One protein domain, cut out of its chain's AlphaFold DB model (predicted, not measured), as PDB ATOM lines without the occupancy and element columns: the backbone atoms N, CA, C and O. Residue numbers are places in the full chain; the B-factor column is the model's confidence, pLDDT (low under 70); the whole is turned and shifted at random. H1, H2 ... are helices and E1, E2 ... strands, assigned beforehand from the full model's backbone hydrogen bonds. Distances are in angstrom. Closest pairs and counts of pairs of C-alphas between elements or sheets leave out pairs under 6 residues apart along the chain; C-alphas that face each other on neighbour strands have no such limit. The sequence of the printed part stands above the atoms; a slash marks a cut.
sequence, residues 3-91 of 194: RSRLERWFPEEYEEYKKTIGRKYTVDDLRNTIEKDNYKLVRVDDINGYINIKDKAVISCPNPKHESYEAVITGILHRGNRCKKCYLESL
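Overview. This is residues 3 to 91 of the 194 residues of the protein "HNH endonuclease" of Orenia marismortui (UniProt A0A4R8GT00). A small three-stranded sheet, E1 to E3, with H3 packed over it and H4 packed on H3 and on E2, makes the body; a short helical hairpin, H1 and H2, lies well away from it at one end of the longest axis, and H5 lies away from the sheet and the other helices. The printed part has 89 residues, in the order H1 H2 H3 E1 E2 E3 H4 H5, of mixed class. The sheet runs E1 E2 E3, antiparallel. The whole is loose, radius of gyration of the C-alphas 15.9 A, and flat, spanning 51 by 38 by 19 A.

Along the chain. H1, residues 3 to 9, begins at C-alpha 3 (-25.980, 26.116, -11.962) and is 10.3 A long. H2 is residues 11 to 20, 14.6 A; H3 residues 27 to 35, 12.2 A. E1 is residues 40 to 44, 11.4 A; E2 residues 56 to 60, 13.1 A; E3 residues 69 to 72, 10.2 A. H4 is residues 73 to 79, 9.5 A. H5, residues 84 to 91, 10.8 A, ends at C-alpha 91 (-30.209, 7.326, -42.701).

Arrangement. H1 and H2 touch at a shallow tilt of 25 degrees, opposite ways, the C-alphas of Leu 6 and Tyr 14 closest at 5.2 A. H3 and H4 make two layers with the sheet, helices on one face. H3 runs along E1, 24 degrees on the local plane, at a height over the sheet of 9.4 A. H3 and H4 touch at a steep tilt of 53 degrees, the C-alphas of Leu 30 and Leu 77 closest at 6.9 A. The strands form a meander, each the antiparallel neighbour of the one before: N 42 and O 58 are 2.8 A apart, N 57 and O 71 2.9 A. Every O i to N i+4 pair is within hydrogen-bond range in H3, H4 and H5, but 2 of 3 in H1 and 4 of 6 in H2.

Size, cuts and confidence. The C-alphas farthest apart, of Arg 8 and Lys 65, are 50.6 A apart. The printed part has no cut; the link E1 to E2 is long, 11 residues. Residues 3 to 4, 17, 19 to 22 and 47 to 48 have pLDDT under 70.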
ATOM      1  N   ARG A   3     -26.869  25.931 -13.119       64.19
ATOM      2  CA  ARG A   3     -25.980  26.116 -11.962       64.19
ATOM      3  C   ARG A   3     -26.697  26.283 -10.611       64.19
ATOM      4  O   ARG A   3     -26.398  25.542  -9.689       64.19
ATOM      5  N   SER A   4     -27.667  27.198 -10.502       69.75
ATOM      6  CA  SER A   4     -28.360  27.491  -9.230       69.75
ATOM      7  C   SER A   4     -29.320  26.379  -8.794       69.75
ATOM      8  O   SER A   4     -29.755  26.339  -7.646       69.75
ATOM      9  N   ARG A   5     -29.697  25.497  -9.728       74.31
ATOM     10  CA  ARG A   5     -30.559  24.340  -9.476       74.31
ATOM     11  C   ARG A   5     -29.737  23.128  -9.034       74.31
ATOM     12  O   ARG A   5     -30.115  22.503  -8.053       74.31
ATOM     13  N   LEU A   6     -28.623  22.836  -9.708       74.88
ATOM     14  CA  LEU A   6     -27.716  21.750  -9.318       74.88
ATOM     15  C   LEU A   6     -27.124  22.003  -7.927       74.88
ATOM     16  O   LEU A   6     -27.220  21.148  -7.061       74.88
ATOM     17  N   GLU A   7     -26.637  23.218  -7.671       81.31
ATOM     18  CA  GLU A   7     -26.034  23.593  -6.383       81.31
ATOM     19  C   GLU A   7     -26.967  23.408  -5.180       81.31
ATOM     20  O   GLU A   7     -26.518  23.041  -4.100       81.31
ATOM     21  N   ARG A   8     -28.270  23.649  -5.364       82.50
ATOM     22  CA  ARG A   8     -29.253  23.610  -4.273       82.50
ATOM     23  C   ARG A   8     -29.916  22.246  -4.085       82.50
ATOM     24  O   ARG A   8     -30.318  21.939  -2.969       82.50
ATOM     25  N   TRP A   9     -30.084  21.470  -5.154       82.19
ATOM     26  CA  TRP A   9     -30.916  20.258  -5.137       82.19
ATOM     27  C   TRP A   9     -30.148  18.975  -5.479       82.19
ATOM     28  O   TRP A   9     -30.628  17.898  -5.147       82.19
ATOM     29  N   PHE A  10     -28.966  19.081  -6.097       84.31
ATOM     30  CA  PHE A  10     -28.128  17.949  -6.512       84.31
ATOM     31  C   PHE A  10     -26.640  18.254  -6.237       84.31
ATOM     32  O   PHE A  10     -25.857  18.442  -7.171       84.31
ATOM     33  N   PRO A  11     -26.233  18.372  -4.959       80.31
ATOM     34  CA  PRO A  11     -24.895  18.833  -4.584       80.31
ATOM     35  C   PRO A  11     -23.766  17.917  -5.082       80.31
ATOM     36  O   PRO A  11     -22.709  18.419  -5.450       80.31
ATOM     37  N   GLU A  12     -23.991  16.604  -5.177       81.25
ATOM     38  CA  GLU A  12     -23.008  15.660  -5.734       81.25
ATOM     39  C   GLU A  12     -22.807  15.869  -7.246       81.25
ATOM     40  O   GLU A  12     -21.677  16.027  -7.710       81.25
ATOM     41  N   GLU A  13     -23.899  15.998  -8.010       79.81
ATOM     42  CA  GLU A  13     -23.853  16.338  -9.443       79.81
ATOM     43  C   GLU A  13     -23.254  17.734  -9.683       79.81
ATOM     44  O   GLU A  13     -22.605  17.990 -10.701       79.81
ATOM     45  N   TYR A  14     -23.441  18.661  -8.740       78.50
ATOM     46  CA  TYR A  14     -22.854  19.995  -8.810       78.50
ATOM     47  C   TYR A  14     -21.329  19.973  -8.650       78.50
ATOM     48  O   TYR A  14     -20.640  20.714  -9.359       78.50
ATOM     49  N   GLU A  15     -20.784  19.116  -7.784       78.38
ATOM     50  CA  GLU A  15     -19.333  18.932  -7.657       78.38
ATOM     51  C   GLU A  15     -18.716  18.320  -8.921       78.38
ATOM     52  O   GLU A  15     -17.609  18.696  -9.316       78.38
ATOM     53  N   GLU A  16     -19.432  17.442  -9.626       73.25
ATOM     54  CA  GLU A  16     -19.007  16.972 -10.950       73.25
ATOM     55  C   GLU A  16     -19.096  18.070 -12.012       73.25
ATOM     56  O   GLU A  16     -18.136  18.297 -12.755       73.25
ATOM     57  N   TYR A  17     -20.198  18.824 -12.041       69.81
ATOM     58  CA  TYR A  17     -20.377  19.960 -12.944       69.81
ATOM     59  C   TYR A  17     -19.269  21.010 -12.767       69.81
ATOM     60  O   TYR A  17     -18.715  21.482 -13.763       69.81
ATOM     61  N   LYS A  18     -18.862  21.331 -11.530       71.69
ATOM     62  CA  LYS A  18     -17.743  22.255 -11.254       71.69
ATOM     63  C   LYS A  18     -16.436  21.816 -11.909       71.69
ATOM     64  O   LYS A  18     -15.724  22.671 -12.431       71.69
ATOM     65  N   LYS A  19     -16.144  20.511 -11.947       67.69
ATOM     66  CA  LYS A  19     -14.934  19.961 -12.593       67.69
ATOM     67  C   LYS A  19     -14.925  20.174 -14.113       67.69
ATOM     68  O   LYS A  19     -13.873  20.074 -14.740       67.69
ATOM     69  N   THR A  20     -16.079  20.466 -14.716       66.38
ATOM     70  CA  THR A  20     -16.203  20.739 -16.158       66.38
ATOM     71  C   THR A  20     -16.041  22.222 -16.507       66.38
ATOM     72  O   THR A  20     -15.700  22.552 -17.646       66.38
ATOM     73  N   ILE A  21     -16.240  23.130 -15.544       67.62
ATOM     74  CA  ILE A  21     -16.157  24.577 -15.769       67.62
ATOM     75  C   ILE A  21     -14.700  24.970 -16.026       67.62
ATOM     76  O   ILE A  21     -13.829  24.755 -15.191       67.62
ATOM     77  N   GLY A  22     -14.434  25.579 -17.183       67.88
ATOM     78  CA  GLY A  22     -13.090  26.047 -17.534       67.88
ATOM     79  C   GLY A  22     -12.088  24.928 -17.834       67.88
ATOM     80  O   GLY A  22     -10.895  25.213 -17.941       67.88
ATOM     81  N   ARG A  23     -12.551  23.677 -17.996       75.50
ATOM     82  CA  ARG A  23     -11.697  22.564 -18.425       75.50
ATOM     83  C   ARG A  23     -11.027  22.922 -19.750       75.50
ATOM     84  O   ARG A  23     -11.699  23.173 -20.752       75.50
ATOM     85  N   LYS A  24      -9.695  22.922 -19.746       82.00
ATOM     86  CA  LYS A  24      -8.890  23.018 -20.963       82.00
ATOM     87  C   LYS A  24      -8.783  21.634 -21.590       82.00
ATOM     88  O   LYS A  24      -8.642  20.648 -20.873       82.00
ATOM     89  N   TYR A  25      -8.861  21.585 -22.911       86.19
ATOM     90  CA  TYR A  25      -8.659  20.362 -23.673       86.19
ATOM     91  C   TYR A  25      -7.278  20.383 -24.309       86.19
ATOM     92  O   TYR A  25      -6.778  21.444 -24.692       86.19
ATOM     93  N   THR A  26      -6.680  19.208 -24.411       90.56
ATOM     94  CA  THR A  26      -5.398  18.964 -25.068       90.56
ATOM     95  C   THR A  26      -5.616  18.268 -26.410       90.56
ATOM     96  O   THR A  26      -6.702  17.753 -26.701       90.56
ATOM     97  N   VAL A  27      -4.569  18.217 -27.235       90.25
ATOM     98  CA  VAL A  27      -4.575  17.416 -28.469       90.25
ATOM     99  C   VAL A  27      -4.826  15.933 -28.158       90.25
ATOM    100  O   VAL A  27      -5.546  15.266 -28.902       90.25
ATOM    101  N   ASP A  28      -4.307  15.434 -27.035       90.81
ATOM    102  CA  ASP A  28      -4.490  14.045 -26.607       90.81
ATOM    103  C   ASP A  28      -5.931  13.756 -26.175       90.81
ATOM    104  O   ASP A  28      -6.462  12.705 -26.527       90.81
ATOM    105  N   ASP A  29      -6.617  14.691 -25.499       90.81
ATOM    106  CA  ASP A  29      -8.054  14.549 -25.201       90.81
ATOM    107  C   ASP A  29      -8.864  14.348 -26.492       90.81
ATOM    108  O   ASP A  29      -9.739  13.478 -26.565       90.81
ATOM    109  N   LEU A  30      -8.566  15.146 -27.525       92.31
ATOM    110  CA  LEU A  30      -9.212  15.040 -28.831       92.31
ATOM    111  C   LEU A  30      -8.876  13.714 -29.516       92.31
ATOM    112  O   LEU A  30      -9.798  13.022 -29.953       92.31
ATOM    113  N   ARG A  31      -7.591  13.346 -29.576       94.62
ATOM    114  CA  ARG A  31      -7.123  12.099 -30.198       94.62
ATOM    115  C   ARG A  31      -7.771  10.877 -29.539       94.62
ATOM    116  O   ARG A  31      -8.451  10.111 -30.217       94.62
ATOM    117  N   ASN A  32      -7.691  10.782 -28.214       94.62
ATOM    118  CA  ASN A  32      -8.285   9.691 -27.441       94.62
ATOM    119  C   ASN A  32      -9.813   9.623 -27.595       94.62
ATOM    120  O   ASN A  32     -10.399   8.546 -27.507       94.62
ATOM    121  N   THR A  33     -10.487  10.760 -27.802       94.69
ATOM    122  CA  THR A  33     -11.944  10.784 -28.008       94.69
ATOM    123  C   THR A  33     -12.341  10.187 -29.352       94.69
ATOM    124  O   THR A  33     -13.316   9.441 -29.415       94.69
ATOM    125  N   ILE A  34     -11.618  10.515 -30.423       95.50
ATOM    126  CA  ILE A  34     -11.974  10.079 -31.780       95.50
ATOM    127  C   ILE A  34     -11.477   8.657 -32.085       95.50
ATOM    128  O   ILE A  34     -12.144   7.924 -32.817       95.50
ATOM    129  N   GLU A  35     -10.362   8.230 -31.486       96.25
ATOM    130  CA  GLU A  35      -9.798   6.885 -31.678       96.25
ATOM    131  C   GLU A  35     -10.700   5.775 -31.128       96.25
ATOM    132  O   GLU A  35     -10.723   4.683 -31.692       96.25
ATOM    133  N   LYS A  36     -11.528   6.065 -30.111       95.25
ATOM    134  CA  LYS A  36     -12.572   5.141 -29.622       95.25
ATOM    135  C   LYS A  36     -13.539   4.692 -30.720       95.25
ATOM    136  O   LYS A  36     -14.050   3.581 -30.661       95.25
ATOM    137  N   ASP A  37     -13.747   5.541 -31.726       94.62
ATOM    138  CA  ASP A  37     -14.614   5.274 -32.874       94.62
ATOM    139  C   ASP A  37     -13.807   4.969 -34.152       94.62
ATOM    140  O   ASP A  37     -14.344   5.036 -35.260       94.62
ATOM    141  N   ASN A  38     -12.512   4.653 -34.016       96.38
ATOM    142  CA  ASN A  38     -11.564   4.365 -35.100       96.38
ATOM    143  C   ASN A  38     -11.268   5.543 -36.054       96.38
ATOM    144  O   ASN A  38     -10.809   5.340 -37.180       96.38
ATOM    145  N   TYR A  39     -11.506   6.783 -35.623       97.25
ATOM    146  CA  TYR A  39     -11.096   7.977 -36.367       97.25
ATOM    147  C   TYR A  39      -9.639   8.326 -36.065       97.25
ATOM    148  O   TYR A  39      -9.127   8.024 -34.989       97.25
ATOM    149  N   LYS A  40      -8.978   9.017 -36.999       96.81
ATOM    150  CA  LYS A  40      -7.585   9.467 -36.833       96.81
ATOM    151  C   LYS A  40      -7.487  10.983 -36.912       96.81
ATOM    152  O   LYS A  40      -8.111  11.599 -37.774       96.81
ATOM    153  N   LEU A  41      -6.683  11.583 -36.039       95.56
ATOM    154  CA  LEU A  41      -6.378  13.010 -36.102       95.56
ATOM    155  C   LEU A  41      -5.323  13.246 -37.186       95.56
ATOM    156  O   LEU A  41      -4.229  12.697 -37.097       95.56
ATOM    157  N   VAL A  42      -5.648  14.054 -38.194       95.50
ATOM    158  CA  VAL A  42      -4.717  14.414 -39.276       95.50
ATOM    159  C   VAL A  42      -3.974  15.695 -38.925       95.50
ATOM    160  O   VAL A  42      -2.753  15.757 -39.034       95.50
ATOM    161  N   ARG A  43      -4.709  16.724 -38.489       93.19
ATOM    162  CA  ARG A  43      -4.144  18.020 -38.100       93.19
ATOM    163  C   ARG A  43      -5.060  18.736 -37.113       93.19
ATOM    164  O   ARG A  43      -6.278  18.679 -37.242       93.19
ATOM    165  N   VAL A  44      -4.474  19.466 -36.177       90.88
ATOM    166  CA  VAL A  44      -5.144  20.488 -35.365       90.88
ATOM    167  C   VAL A  44      -4.124  21.576 -35.062       90.88
ATOM    168  O   VAL A  44      -2.931  21.278 -34.982       90.88
ATOM    169  N   ASP A  45      -4.573  22.817 -34.927       79.50
ATOM    170  CA  ASP A  45      -3.700  23.887 -34.459       79.50
ATOM    171  C   ASP A  45      -3.554  23.759 -32.933       79.50
ATOM    172  O   ASP A  45      -4.540  23.773 -32.195       79.50
ATOM    173  N   ASP A  46      -2.318  23.563 -32.475       74.50
ATOM    174  CA  ASP A  46      -1.953  23.509 -31.059       74.50
ATOM    175  C   ASP A  46      -1.244  24.811 -30.687       74.50
ATOM    176  O   ASP A  46      -0.225  25.172 -31.284       74.50
ATOM    177  N   ILE A  47      -1.784  25.516 -29.694       63.66
ATOM    178  CA  ILE A  47      -1.141  26.687 -29.113       63.66
ATOM    179  C   ILE A  47      -0.762  26.328 -27.674       63.66
ATOM    180  O   ILE A  47      -1.596  26.348 -26.767       63.66
ATOM    181  N   ASN A  48       0.526  26.049 -27.461       63.81
ATOM    182  CA  ASN A  48       1.133  25.804 -26.147       63.81
ATOM    183  C   ASN A  48       0.514  24.632 -25.350       63.81
ATOM    184  O   ASN A  48       0.348  24.735 -24.131       63.81
ATOM    185  N   GLY A  49       0.178  23.524 -26.016       71.50
ATOM    186  CA  GLY A  49      -0.287  22.273 -25.399       71.50
ATOM    187  C   GLY A  49      -1.794  22.210 -25.140       71.50
ATOM    188  O   GLY A  49      -2.277  21.262 -24.514       71.50
ATOM    189  N   TYR A  50      -2.552  23.205 -25.606       79.88
ATOM    190  CA  TYR A  50      -3.999  23.278 -25.435       79.88
ATOM    191  C   TYR A  50      -4.691  23.594 -26.755       79.88
ATOM    192  O   TYR A  50      -4.197  24.361 -27.580       79.88
ATOM    193  N   ILE A  51      -5.898  23.049 -26.905       85.62
ATOM    194  CA  ILE A  51      -6.767  23.318 -28.046       85.62
ATOM    195  C   ILE A  51      -7.950  24.184 -27.619       85.62
ATOM    196  O   ILE A  51      -8.572  23.980 -26.569       85.62
ATOM    197  N   ASN A  52      -8.297  25.151 -28.461       87.38
ATOM    198  CA  ASN A  52      -9.528  25.905 -28.302       87.38
ATOM    199  C   ASN A  52     -10.686  25.098 -28.895       87.38
ATOM    200  O   ASN A  52     -10.690  24.739 -30.068       87.38
ATOM    201  N   ILE A  53     -11.720  24.838 -28.095       87.19
ATOM    202  CA  ILE A  53     -12.871  24.027 -28.517       87.19
ATOM    203  C   ILE A  53     -13.670  24.625 -29.686       87.19
ATOM    204  O   ILE A  53     -14.493  23.929 -30.281       87.19
ATOM    205  N   LYS A  54     -13.492  25.913 -29.992       88.19
ATOM    206  CA  LYS A  54     -14.137  26.567 -31.139       88.19
ATOM    207  C   LYS A  54     -13.349  26.403 -32.437       88.19
ATOM    208  O   LYS A  54     -13.915  26.659 -33.498       88.19
ATOM    209  N   ASP A  55     -12.100  25.959 -32.350       91.06
ATOM    210  CA  ASP A  55     -11.262  25.741 -33.518       91.06
ATOM    211  C   ASP A  55     -11.646  24.437 -34.220       91.06
ATOM    212  O   ASP A  55     -12.504  23.658 -33.774       91.06
ATOM    213  N   LYS A  56     -11.020  24.224 -35.372       93.25
ATOM    214  CA  LYS A  56     -11.245  23.061 -36.217       93.25
ATOM    215  C   LYS A  56     -10.066  22.103 -36.140       93.25
ATOM    216  O   LYS A  56      -8.913  22.516 -36.075       93.25
ATOM    217  N   ALA A  57     -10.377  20.820 -36.235       94.62
ATOM    218  CA  ALA A  57      -9.414  19.762 -36.483       94.62
ATOM    219  C   ALA A  57      -9.741  19.073 -37.811       94.62
ATOM    220  O   ALA A  57     -10.911  18.910 -38.162       94.62
ATOM    221  N   VAL A  58      -8.710  18.652 -38.537       96.25
ATOM    222  CA  VAL A  58      -8.820  17.756 -39.687       96.25
ATOM    223  C   VAL A  58      -8.744  16.327 -39.168       96.25
ATOM    224  O   VAL A  58      -7.749  15.938 -38.550       96.25
ATOM    225  N   ILE A  59      -9.791  15.547 -39.416       96.19
ATOM    226  CA  ILE A  59      -9.902  14.158 -38.966       96.19
ATOM    227  C   ILE A  59     -10.202  13.225 -40.138       96.19
ATOM    228  O   ILE A  59     -10.928  13.580 -41.066       96.19
ATOM    229  N   SER A  60      -9.648  12.017 -40.080       96.81
ATOM    230  CA  SER A  60      -9.901  10.941 -41.035       96.81
ATOM    231  C   SER A  60     -10.978  10.008 -40.497       96.81
ATOM    232  O   SER A  60     -10.886   9.534 -39.362       96.81
ATOM    233  N   CYS A  61     -11.972   9.722 -41.335       96.38
ATOM    234  CA  CYS A  61     -13.001   8.719 -41.078       96.38
ATOM    235  C   CYS A  61     -12.425   7.295 -41.205       96.38
ATOM    236  O   CYS A  61     -11.534   7.092 -42.031       96.38
ATOM    237  N   PRO A  62     -12.930   6.300 -40.447       96.38
ATOM    238  CA  PRO A  62     -12.594   4.892 -40.666       96.38
ATOM    239  C   PRO A  62     -13.116   4.336 -42.000       96.38
ATOM    240  O   PRO A  62     -12.597   3.330 -42.478       96.38
ATOM    241  N   ASN A  63     -14.136   4.952 -42.612       95.38
ATOM    242  CA  ASN A  63     -14.631   4.528 -43.920       95.38
ATOM    243  C   ASN A  63     -13.628   4.939 -45.017       95.38
ATOM    244  O   ASN A  63     -13.471   6.138 -45.258       95.38
ATOM    245  N   PRO A  64     -13.000   3.989 -45.740       92.94
ATOM    246  CA  PRO A  64     -11.959   4.291 -46.723       92.94
ATOM    247  C   PRO A  64     -12.475   5.044 -47.956       92.94
ATOM    248  O   PRO A  64     -11.687   5.624 -48.696       92.94
ATOM    249  N   LYS A  65     -13.794   5.053 -48.193       94.62
ATOM    250  CA  LYS A  65     -14.415   5.830 -49.278       94.62
ATOM    251  C   LYS A  65     -14.555   7.313 -48.929       94.62
ATOM    252  O   LYS A  65     -14.959   8.106 -49.778       94.62
ATOM    253  N   HIS A  66     -14.317   7.691 -47.673       94.44
ATOM    254  CA  HIS A  66     -14.487   9.057 -47.197       94.44
ATOM    255  C   HIS A  66     -13.133   9.708 -46.957       94.44
ATOM    256  O   HIS A  66     -12.325   9.247 -46.160       94.44
ATOM    257  N   GLU A  67     -12.922  10.834 -47.626       94.19
ATOM    258  CA  GLU A  67     -11.770  11.695 -47.388       94.19
ATOM    259  C   GLU A  67     -11.791  12.310 -45.981       94.19
ATOM    260  O   GLU A  67     -12.835  12.412 -45.324       94.19
ATOM    261  N   SER A  68     -10.614  12.756 -45.537       95.88
ATOM    262  CA  SER A  68     -10.478  13.531 -44.304       95.88
ATOM    263  C   SER A  68     -11.249  14.848 -44.394       95.88
ATOM    264  O   SER A  68     -11.373  15.438 -45.467       95.88
ATOM    265  N   TYR A  69     -11.767  15.324 -43.264       95.62
ATOM    266  CA  TYR A  69     -12.627  16.504 -43.221       95.62
ATOM    267  C   TYR A  69     -12.350  17.376 -41.996       95.62
ATOM    268  O   TYR A  69     -11.878  16.903 -40.962       95.62
ATOM    269  N   GLU A  70     -12.677  18.661 -42.113       95.69
ATOM    270  CA  GLU A  70     -12.636  19.601 -40.996       95.69
ATOM    271  C   GLU A  70     -13.870  19.460 -40.102       95.69
ATOM    272  O   GLU A  70     -15.011  19.448 -40.577       95.69
ATOM    273  N   ALA A  71     -13.656  19.440 -38.793       94.06
ATOM    274  CA  ALA A  71     -14.721  19.439 -37.805       94.06
ATOM    275  C   ALA A  71     -14.381  20.346 -36.623       94.06
ATOM    276  O   ALA A  71     -13.240  20.423 -36.176       94.06
ATOM    277  N   VAL A  72     -15.403  21.033 -36.110       94.31
ATOM    278  CA  VAL A  72     -15.265  21.898 -34.936       94.31
ATOM    279  C   VAL A  72     -15.088  21.033 -33.690       94.31
ATOM    280  O   VAL A  72     -15.897  20.133 -33.435       94.31
ATOM    281  N   ILE A  73     -14.073  21.341 -32.885       92.69
ATOM    282  CA  ILE A  73     -13.650  20.536 -31.732       92.69
ATOM    283  C   ILE A  73     -14.778  20.363 -30.704       92.69
ATOM    284  O   ILE A  73     -15.010  19.250 -30.236       92.69
ATOM    285  N   THR A  74     -15.562  21.407 -30.406       92.62
ATOM    286  CA  THR A  74     -16.721  21.304 -29.495       92.62
ATOM    287  C   THR A  74     -17.777  20.329 -30.019       92.62
ATOM    288  O   THR A  74     -18.400  19.612 -29.240       92.62
ATOM    289  N   GLY A  75     -17.957  20.235 -31.342       92.88
ATOM    290  CA  GLY A  75     -18.861  19.256 -31.942       92.88
ATOM    291  C   GLY A  75     -18.396  17.827 -31.673       92.88
ATOM    292  O   GLY A  75     -19.207  16.978 -31.321       92.88
ATOM    293  N   ILE A  76     -17.091  17.579 -31.786       93.56
ATOM    294  CA  ILE A  76     -16.490  16.261 -31.557       93.56
ATOM    295  C   ILE A  76     -16.545  15.878 -30.075       93.56
ATOM    296  O   ILE A  76     -17.023  14.790 -29.749       93.56
ATOM    297  N   LEU A  77     -16.055  16.761 -29.199       91.19
ATOM    298  CA  LEU A  77     -15.837  16.474 -27.779       91.19
ATOM    299  C   LEU A  77     -17.122  16.506 -26.950       91.19
ATOM    300  O   LEU A  77     -17.261  15.721 -26.019       91.19
ATOM    301  N   HIS A  78     -18.045  17.428 -27.246       89.50
ATOM    302  CA  HIS A  78     -19.237  17.636 -26.408       89.50
ATOM    303  C   HIS A  78     -20.498  17.032 -27.006       89.50
ATOM    304  O   HIS A  78     -21.374  16.609 -26.261       89.50
ATOM    305  N   ARG A  79     -20.611  17.006 -28.338       88.81
ATOM    306  CA  ARG A  79     -21.810  16.491 -29.026       88.81
ATOM    307  C   ARG A  79     -21.612  15.100 -29.617       88.81
ATOM    308  O   ARG A  79     -22.567  14.531 -30.128       88.81
ATOM    309  N   GLY A  80     -20.387  14.572 -29.586       91.62
ATOM    310  CA  GLY A  80     -20.072  13.282 -30.196       91.62
ATOM    311  C   GLY A  80     -20.197  13.289 -31.720       91.62
ATOM    312  O   GLY A  80     -20.368  12.233 -32.321       91.62
ATOM    313  N   ASN A  81     -20.122  14.455 -32.372       93.69
ATOM    314  CA  ASN A  81     -20.240  14.530 -33.825       93.69
ATOM    315  C   ASN A  81     -19.099  13.749 -34.491       93.69
ATOM    316  O   ASN A  81     -17.934  13.843 -34.089       93.69
ATOM    317  N   ARG A  82     -19.444  13.009 -35.545       94.56
ATOM    318  CA  ARG A  82     -18.529  12.216 -36.377       94.56
ATOM    319  C   ARG A  82     -18.787  12.498 -37.858       94.56
ATOM    320  O   ARG A  82     -19.354  13.540 -38.192       94.56
ATOM    321  N   CYS A  83     -18.335  11.617 -38.750       95.62
ATOM    322  CA  CYS A  83     -18.419  11.834 -40.189       95.62
ATOM    323  C   CYS A  83     -19.871  12.054 -40.620       95.62
ATOM    324  O   CYS A  83     -20.708  11.153 -40.543       95.62
ATOM    325  N   LYS A  84     -20.161  13.258 -41.127       93.25
ATOM    326  CA  LYS A  84     -21.492  13.604 -41.635       93.25
ATOM    327  C   LYS A  84     -21.907  12.689 -42.791       93.25
ATOM    328  O   LYS A  84     -23.084  12.364 -42.887       93.25
ATOM    329  N   LYS A  85     -20.964  12.260 -43.641       93.94
ATOM    330  CA  LYS A  85     -21.249  11.333 -44.749       93.94
ATOM    331  C   LYS A  85     -21.728   9.979 -44.217       93.94
ATOM    332  O   LYS A  85     -22.808   9.559 -44.604       93.94
ATOM    333  N   CYS A  86     -21.020   9.374 -43.256       93.25
ATOM    334  CA  CYS A  86     -21.465   8.132 -42.605       93.25
ATOM    335  C   CYS A  86     -22.840   8.273 -41.952       93.25
ATOM    336  O   CYS A  86     -23.682   7.394 -42.097       93.25
ATOM    337  N   TYR A  87     -23.081   9.383 -41.248       91.56
ATOM    338  CA  TYR A  87     -24.387   9.628 -40.642       91.56
ATOM    339  C   TYR A  87     -25.494   9.677 -41.703       91.56
ATOM    340  O   TYR A  87     -26.489   8.972 -41.581       91.56
ATOM    341  N   LEU A  88     -25.309  10.436 -42.785       90.44
ATOM    342  CA  LEU A  88     -26.293  10.501 -43.872       90.44
ATOM    343  C   LEU A  88     -26.500   9.144 -44.560       90.44
ATOM    344  O   LEU A  88     -27.635   8.788 -44.859       90.44
ATOM    345  N   GLU A  89     -25.433   8.375 -44.773       90.19
ATOM    346  CA  GLU A  89     -25.505   7.011 -45.313       90.19
ATOM    347  C   GLU A  89     -26.297   6.079 -44.385       90.19
ATOM    348  O   GLU A  89     -27.123   5.305 -44.864       90.19
ATOM    349  N   SER A  90     -26.134   6.209 -43.063       89.44
ATOM    350  CA  SER A  90     -26.905   5.431 -42.080       89.44
ATOM    351  C   SER A  90     -28.397   5.775 -42.045       89.44
ATOM    352  O   SER A  90     -29.188   4.974 -41.569       89.44
ATOM    353  N   LEU A  91     -28.799   6.938 -42.567       88.31
ATOM    354  CA  LEU A  91     -30.209   7.326 -42.701       88.31
ATOM    355  C   LEU A  91     -30.814   6.923 -44.056       88.31
ATOM    356  O   LEU A  91     -32.026   7.033 -44.259       88.31
TER     357      LEU A  91